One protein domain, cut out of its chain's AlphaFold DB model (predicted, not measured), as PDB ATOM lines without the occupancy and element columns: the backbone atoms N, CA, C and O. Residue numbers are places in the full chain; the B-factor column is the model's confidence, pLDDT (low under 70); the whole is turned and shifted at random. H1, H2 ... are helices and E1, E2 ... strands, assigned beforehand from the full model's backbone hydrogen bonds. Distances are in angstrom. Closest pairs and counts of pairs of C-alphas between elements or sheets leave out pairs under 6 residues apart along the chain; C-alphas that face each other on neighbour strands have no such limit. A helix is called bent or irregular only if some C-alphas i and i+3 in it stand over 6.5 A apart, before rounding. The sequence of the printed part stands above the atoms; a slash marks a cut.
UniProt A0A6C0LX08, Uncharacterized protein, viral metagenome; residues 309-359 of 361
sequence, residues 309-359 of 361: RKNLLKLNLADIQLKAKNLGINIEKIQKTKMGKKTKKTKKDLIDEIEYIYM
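AT A GLANCE: This is residues 309 to 359 of the 361 residues of an uncharacterized protein of viral metagenome (UniProt A0A6C0LX08). Picture a small head of helices with one thin arm: H2 and H3 run side by side, the short H1 packs on H3, and the hairpin of E1 and E2 reaches away from the helices, with its loop, residues 335 to 341, at the far end. The arm makes the length of the domain. The printed part has 51 residues with three named helices and two named strands, in the order H1, H2, E1, E2, H3, and its class is mostly helix; the sheet is the antiparallel pair E1 - E2. The whole is only just compact, close to loose, with a radius of gyration of the C-alphas of 11.4 A, and its outline is elongated, with spans of 35 by 22 by 17 A.

IN THESE COORDINATES: Start at C-alpha 309, at (167.146, 254.799, 342.656), where H1 begins; it holds residues 309 to 312 and measures 5.0 A from first to last C-alpha. Pass residues 313 to 316, a tight link, and you reach H2, residues 317 to 325, which runs 12.3 A from its first C-alpha at (178.542, 262.834, 342.309). Residues 326 to 331 make a short link to E1, residues 332 to 334, 7.0 A long. Read on through residues 335 to 341, again a short link, to E2, residues 342 to 344, also 7.0 A long. After the tight link of residues 345 and 346, H3, residues 347 to 359, runs 18.5 A and ends at C-alpha 359, at (167.246, 245.822, 335.383). H3 is the longest helix, with 13 residues, and no helix is bent or irregular.

HOW THE PARTS SIT: Begin with H1 and look from its last residue toward H3. H1 and H3 only just touch, with 3 pairs of C-alphas within 8 A; the closest C-alphas are those of Leu 312 and Ile 351, 6.7 A apart, and H3 touches H1 with residues 351 to 355 alone. H1 and H2 are close but not clearly touching; their closest C-alphas are those of Leu 312 and Ile 320, 7.2 A apart. Now compare the first residues of H2 and H3: these helices touch, and their closest C-alphas, those of Leu 317 and Lys 347, are 5.9 A apart. H2 and H3 run the same way at a steep tilt of 35.3 degrees, only just past shallow. In H2 and H3 every pair of O i and N i+4 is within hydrogen-bond range, while H1 is too short for such a pair. Go next to E1 and E2, which form a hairpin; they are antiparallel, with 139 degrees between their directions. Look at Lys 333 and Thr 343: N 333 and O 343 are within hydrogen-bond range at 2.8 A, and so are N 343 and O 333 at 2.8 A. C-alphas 332 and 344, which face each other, are 4.4 A apart. H1 is apart from both E1 and E2, H2 is apart from E2, and E1 is apart from H3.

THE WHOLE: Measure from Asn 311 in H1 to Met 339 in the link between E1 and E2 and you have the two C-alphas farthest apart, 35.4 A. The first and last printed C-alphas, those of Arg 309 and Met 359, are 11.6 A apart. The printed part has no cut, and no link is long. In the B-factor column the mean pLDDT of the printed part is 82.0; look for values under 70, the model's low confidence, at residues 335 to 340 and at residue 359. H2 has a mean pLDDT of 91.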
ATOM      1  N   ARG A 309     167.129 253.439 343.239       71.94
ATOM      2  CA  ARG A 309     167.146 254.799 342.656       71.94
ATOM      3  C   ARG A 309     167.065 255.885 343.724       71.94
ATOM      4  O   ARG A 309     167.861 256.818 343.705       71.94
ATOM      5  N   LYS A 310     166.163 255.749 344.707       73.06
ATOM      6  CA  LYS A 310     166.053 256.688 345.843       73.06
ATOM      7  C   LYS A 310     167.319 256.754 346.698       73.06
ATOM      8  O   LYS A 310     167.601 257.817 347.242       73.06
ATOM      9  N   ASN A 311     168.069 255.662 346.831       76.75
ATOM     10  CA  ASN A 311     169.345 255.672 347.546       76.75
ATOM     11  C   ASN A 311     170.482 256.236 346.680       76.75
ATOM     12  O   ASN A 311     171.229 257.076 347.169       76.75
ATOM     13  N   LEU A 312     170.548 255.889 345.388       82.75
ATOM     14  CA  LEU A 312     171.482 256.505 344.436       82.75
ATOM     15  C   LEU A 312     171.298 258.032 344.367       82.75
ATOM     16  O   LEU A 312     172.270 258.775 344.416       82.75
ATOM     17  N   LEU A 313     170.058 258.530 344.358       82.31
ATOM     18  CA  LEU A 313     169.761 259.967 344.342       82.31
ATOM     19  C   LEU A 313     170.304 260.737 345.565       82.31
ATOM     20  O   LEU A 313     170.544 261.940 345.432       82.31
ATOM     21  N   LYS A 314     170.530 260.077 346.713       85.06
ATOM     22  CA  LYS A 314     171.108 260.685 347.932       85.06
ATOM     23  C   LYS A 314     172.631 260.829 347.881       85.06
ATOM     24  O   LYS A 314     173.151 261.759 348.484       85.06
ATOM     25  N   LEU A 315     173.324 259.920 347.193       88.38
ATOM     26  CA  LEU A 315     174.789 259.906 347.086       88.38
ATOM     27  C   LEU A 315     175.316 261.185 346.412       88.38
ATOM     28  O   LEU A 315     174.590 261.822 345.644       88.38
ATOM     29  N   ASN A 316     176.567 261.574 346.659       91.62
ATOM     30  CA  ASN A 316     177.193 262.688 345.938       91.62
ATOM     31  C   ASN A 316     177.613 262.257 344.505       91.62
ATOM     32  O   ASN A 316     177.394 261.117 344.092       91.62
ATOM     33  N   LEU A 317     178.155 263.171 343.689       91.12
ATOM     34  CA  LEU A 317     178.542 262.834 342.309       91.12
ATOM     35  C   LEU A 317     179.764 261.897 342.235       91.12
ATOM     36  O   LEU A 317     179.798 261.033 341.362       91.12
ATOM     37  N   ALA A 318     180.738 262.040 343.137       90.94
ATOM     38  CA  ALA A 318     181.926 261.189 343.188       90.94
ATOM     39  C   ALA A 318     181.570 259.753 343.612       90.94
ATOM     40  O   ALA A 318     181.999 258.812 342.949       90.94
ATOM     41  N   ASP A 319     180.703 259.583 344.615       90.81
ATOM     42  CA  ASP A 319     180.172 258.275 345.038       90.81
ATOM     43  C   ASP A 319     179.532 257.514 343.862       90.81
ATOM     44  O   ASP A 319     179.718 256.309 343.693       90.81
ATOM     45  N   ILE A 320     178.761 258.228 343.031       92.31
ATOM     46  CA  ILE A 320     178.064 257.650 341.877       92.31
ATOM     47  C   ILE A 320     179.034 257.392 340.725       92.31
ATOM     48  O   ILE A 320     178.890 256.381 340.049       92.31
ATOM     49  N   GLN A 321     180.049 258.236 340.518       91.38
ATOM     50  CA  GLN A 321     181.114 257.968 339.545       91.38
ATOM     51  C   GLN A 321     181.962 256.751 339.944       91.38
ATOM     52  O   GLN A 321     182.295 255.945 339.078       91.38
ATOM     53  N   LEU A 322     182.258 256.570 341.235       91.94
ATOM     54  CA  LEU A 322     182.903 255.365 341.761       91.94
ATOM     55  C   LEU A 322     182.009 254.136 341.550       91.94
ATOM     56  O   LEU A 322     182.451 253.133 340.999       91.94
ATOM     57  N   LYS A 323     180.723 254.229 341.907       90.56
ATOM     58  CA  LYS A 323     179.778 253.120 341.732       90.56
ATOM     59  C   LYS A 323     179.519 252.765 340.262       90.56
ATOM     60  O   LYS A 323     179.354 251.590 339.960       90.56
ATOM     61  N   ALA A 324     179.528 253.747 339.362       90.12
ATOM     62  CA  ALA A 324     179.455 253.543 337.917       90.12
ATOM     63  C   ALA A 324     180.694 252.794 337.398       90.12
ATOM     64  O   ALA A 324     180.547 251.766 336.742       90.12
ATOM     65  N   LYS A 325     181.907 253.242 337.765       90.88
ATOM     66  CA  LYS A 325     183.164 252.553 337.417       90.88
ATOM     67  C   LYS A 325     183.174 251.094 337.878       90.88
ATOM     68  O   LYS A 325     183.536 250.220 337.099       90.88
ATOM     69  N   ASN A 326     182.719 250.826 339.103       89.94
ATOM     70  CA  ASN A 326     182.648 249.472 339.665       89.94
ATOM     71  C   ASN A 326     181.617 248.560 338.962       89.94
ATOM     72  O   ASN A 326     181.600 247.362 339.221       89.94
ATOM     73  N   LEU A 327     180.766 249.115 338.090       87.50
ATOM     74  CA  LEU A 327     179.808 248.402 337.235       87.50
ATOM     75  C   LEU A 327     180.211 248.461 335.744       87.50
ATOM     76  O   LEU A 327     179.381 248.237 334.871       87.50
ATOM     77  N   GLY A 328     181.457 248.836 335.430       87.81
ATOM     78  CA  GLY A 328     181.950 248.974 334.052       87.81
ATOM     79  C   GLY A 328     181.390 250.175 333.273       87.81
ATOM     80  O   GLY A 328     181.740 250.372 332.109       87.81
ATOM     81  N   ILE A 329     180.549 251.013 333.889       90.38
ATOM     82  CA  ILE A 329     179.911 252.152 333.220       90.38
ATOM     83  C   ILE A 329     180.946 253.256 332.984       90.38
ATOM     84  O   ILE A 329     181.462 253.878 333.918       90.38
ATOM     85  N   ASN A 330     181.199 253.556 331.708       88.88
ATOM     86  CA  ASN A 330     182.019 254.693 331.302       88.88
ATOM     87  C   ASN A 330     181.398 256.005 331.818       88.88
ATOM     88  O   ASN A 330     180.239 256.298 331.528       88.88
ATOM     89  N   ILE A 331     182.172 256.818 332.544       89.44
ATOM     90  CA  ILE A 331     181.715 258.093 333.121       89.44
ATOM     91  C   ILE A 331     181.688 259.266 332.124       89.44
ATOM     92  O   ILE A 331     181.328 260.381 332.504       89.44
ATOM     93  N   GLU A 332     182.055 259.042 330.862       89.06
ATOM     94  CA  GLU A 332     182.077 260.049 329.797       89.06
ATOM     95  C   GLU A 332     181.048 259.761 328.697       89.06
ATOM     96  O   GLU A 332     180.775 258.612 328.351       89.06
ATOM     97  N   LYS A 333     180.493 260.826 328.111       83.94
ATOM     98  CA  LYS A 333     179.619 260.803 326.934       83.94
ATOM     99  C   LYS A 333     180.110 261.772 325.858       83.94
ATOM    100  O   LYS A 333     180.624 262.851 326.161       83.94
ATOM    101  N   ILE A 334     179.919 261.393 324.599       78.25
ATOM    102  CA  ILE A 334     180.266 262.202 323.425       78.25
ATOM    103  C   ILE A 334     179.134 263.205 323.152       78.25
ATOM    104  O   ILE A 334     177.966 262.815 323.096       78.25
ATOM    105  N   GLN A 335     179.447 264.492 322.966       69.50
ATOM    106  CA  GLN A 335     178.442 265.470 322.532       69.50
ATOM    107  C   GLN A 335     178.143 265.340 321.031       69.50
ATOM    108  O   GLN A 335     178.986 265.670 320.199       69.50
ATOM    109  N   LYS A 336     176.901 264.961 320.685       62.69
ATOM    110  CA  LYS A 336     176.415 264.897 319.289       62.69
ATOM    111  C   LYS A 336     176.532 266.227 318.522       62.69
ATOM    112  O   LYS A 336     176.587 266.208 317.303       62.69
ATOM    113  N   THR A 337     176.572 267.366 319.216       60.28
ATOM    114  CA  THR A 337     176.549 268.719 318.626       60.28
ATOM    115  C   THR A 337     177.894 269.458 318.641       60.28
ATOM    116  O   THR A 337     177.952 270.595 318.181       60.28
ATOM    117  N   LYS A 338     178.984 268.862 319.157       54.78
ATOM    118  CA  LYS A 338     180.319 269.499 319.195       54.78
ATOM    119  C   LYS A 338     181.453 268.508 318.917       54.78
ATOM    120  O   LYS A 338     182.107 268.045 319.850       54.78
ATOM    121  N   MET A 339     181.681 268.219 317.629       56.81
ATOM    122  CA  MET A 339     182.858 267.523 317.062       56.81
ATOM    123  C   MET A 339     183.498 266.475 317.990       56.81
ATOM    124  O   MET A 339     184.635 266.624 318.431       56.81
ATOM    125  N   GLY A 340     182.734 265.440 318.351       62.06
ATOM    126  CA  GLY A 340     183.244 264.288 319.099       62.06
ATOM    127  C   GLY A 340     183.723 264.551 320.536       62.06
ATOM    128  O   GLY A 340     184.189 263.612 321.182       62.06
ATOM    129  N   LYS A 341     183.620 265.778 321.078       70.56
ATOM    130  CA  LYS A 341     184.190 266.092 322.399       70.56
ATOM    131  C   LYS A 341     183.544 265.245 323.498       70.56
ATOM    132  O   LYS A 341     182.326 265.279 323.708       70.56
ATOM    133  N   LYS A 342     184.389 264.500 324.216       77.31
ATOM    134  CA  LYS A 342     184.010 263.760 325.422       77.31
ATOM    135  C   LYS A 342     183.703 264.745 326.550       77.31
ATOM    136  O   LYS A 342     184.385 265.752 326.724       77.31
ATOM    137  N   THR A 343     182.656 264.455 327.308       81.75
ATOM    138  CA  THR A 343     182.192 265.251 328.451       81.75
ATOM    139  C   THR A 343     181.763 264.316 329.571       81.75
ATOM    140  O   THR A 343     181.260 263.226 329.300       81.75
ATOM    141  N   LYS A 344     181.940 264.707 330.836       85.88
ATOM    142  CA  LYS A 344     181.490 263.872 331.959       85.88
ATOM    143  C   LYS A 344     179.964 263.729 331.937       85.88
ATOM    144  O   LYS A 344     179.239 264.706 331.741       85.88
ATOM    145  N   LYS A 345     179.485 262.505 332.152       89.50
ATOM    146  CA  LYS A 345     178.068 262.195 332.356       89.50
ATOM    147  C   LYS A 345     177.547 262.907 333.604       89.50
ATOM    148  O   LYS A 345     178.259 263.065 334.597       89.50
ATOM    149  N   THR A 346     176.299 263.359 333.542       89.00
ATOM    150  CA  THR A 346     175.640 264.029 334.666       89.00
ATOM    151  C   THR A 346     175.303 263.019 335.762       89.00
ATOM    152  O   THR A 346     175.237 261.812 335.519       89.00
ATOM    153  N   LYS A 347     175.000 263.512 336.972       89.62
ATOM    154  CA  LYS A 347     174.474 262.666 338.055       89.62
ATOM    155  C   LYS A 347     173.243 261.865 337.607       89.62
ATOM    156  O   LYS A 347     173.091 260.729 338.030       89.62
ATOM    157  N   LYS A 348     172.376 262.443 336.762       87.19
ATOM    158  CA  LYS A 348     171.190 261.755 336.240       87.19
ATOM    159  C   LYS A 348     171.596 260.631 335.287       87.19
ATOM    160  O   LYS A 348     171.233 259.495 335.550       87.19
ATOM    161  N   ASP A 349     172.386 260.941 334.257       87.56
ATOM    162  CA  ASP A 349     172.809 259.969 333.235       87.56
ATOM    163  C   ASP A 349     173.440 258.719 333.881       87.56
ATOM    164  O   ASP A 349     173.098 257.595 333.537       87.56
ATOM    165  N   LEU A 350     174.310 258.916 334.883       91.50
ATOM    166  CA  LEU A 350     174.948 257.814 335.606       91.50
ATOM    167  C   LEU A 350     173.956 256.974 336.421       91.50
ATOM    168  O   LEU A 350     174.108 255.761 336.481       91.50
ATOM    169  N   ILE A 351     172.941 257.580 337.052       88.50
ATOM    170  CA  ILE A 351     171.907 256.816 337.771       88.50
ATOM    171  C   ILE A 351     171.014 256.062 336.776       88.50
ATOM    172  O   ILE A 351     170.628 254.938 337.072       88.50
ATOM    173  N   ASP A 352     170.711 256.649 335.617       83.12
ATOM    174  CA  ASP A 352     169.886 256.035 334.568       83.12
ATOM    175  C   ASP A 352     170.607 254.839 333.896       83.12
ATOM    176  O   ASP A 352     169.977 253.833 333.584       83.12
ATOM    177  N   GLU A 353     171.937 254.879 333.752       86.38
ATOM    178  CA  GLU A 353     172.728 253.730 333.270       86.38
ATOM    179  C   GLU A 353     172.969 252.663 334.357       86.38
ATOM    180  O   GLU A 353     172.898 251.467 334.073       86.38
ATOM    181  N   ILE A 354     173.169 253.065 335.620       86.94
ATOM    182  CA  ILE A 354     173.182 252.135 336.767       86.94
ATOM    183  C   ILE A 354     171.809 251.452 336.925       86.94
ATOM    184  O   ILE A 354     171.736 250.301 337.351       86.94
ATOM    185  N   GLU A 355     170.718 252.143 336.589       79.94
ATOM    186  CA  GLU A 355     169.367 251.578 336.531       79.94
ATOM    187  C   GLU A 355     169.235 250.523 335.439       79.94
ATOM    188  O   GLU A 355     168.745 249.437 335.732       79.94
ATOM    189  N   TYR A 356     169.738 250.799 334.234       76.88
ATOM    190  CA  TYR A 356     169.696 249.848 333.126       76.88
ATOM    191  C   TYR A 356     170.402 248.521 333.457       76.88
ATOM    192  O   TYR A 356     169.783 247.466 333.330       76.88
ATOM    193  N   ILE A 357     171.639 248.552 333.977       77.69
ATOM    194  CA  ILE A 357     172.354 247.320 334.381       77.69
ATOM    195  C   ILE A 357     171.572 246.567 335.468       77.69
ATOM    196  O   ILE A 357     171.301 245.378 335.333       77.69
ATOM    197  N   TYR A 358     171.110 247.265 336.510       70.44
ATOM    198  CA  TYR A 358     170.332 246.659 337.596       70.44
ATOM    199  C   TYR A 358     168.888 246.242 337.223       70.44
ATOM    200  O   TYR A 358     168.167 245.786 338.121       70.44
ATOM    201  N   MET A 359     168.466 246.408 335.962       60.91
ATOM    202  CA  MET A 359     167.246 245.822 335.383       60.91
ATOM    203  C   MET A 359     167.520 244.753 334.307       60.91
ATOM    204  O   MET A 359     166.620 243.966 334.027       60.91
TER     205      MET A 359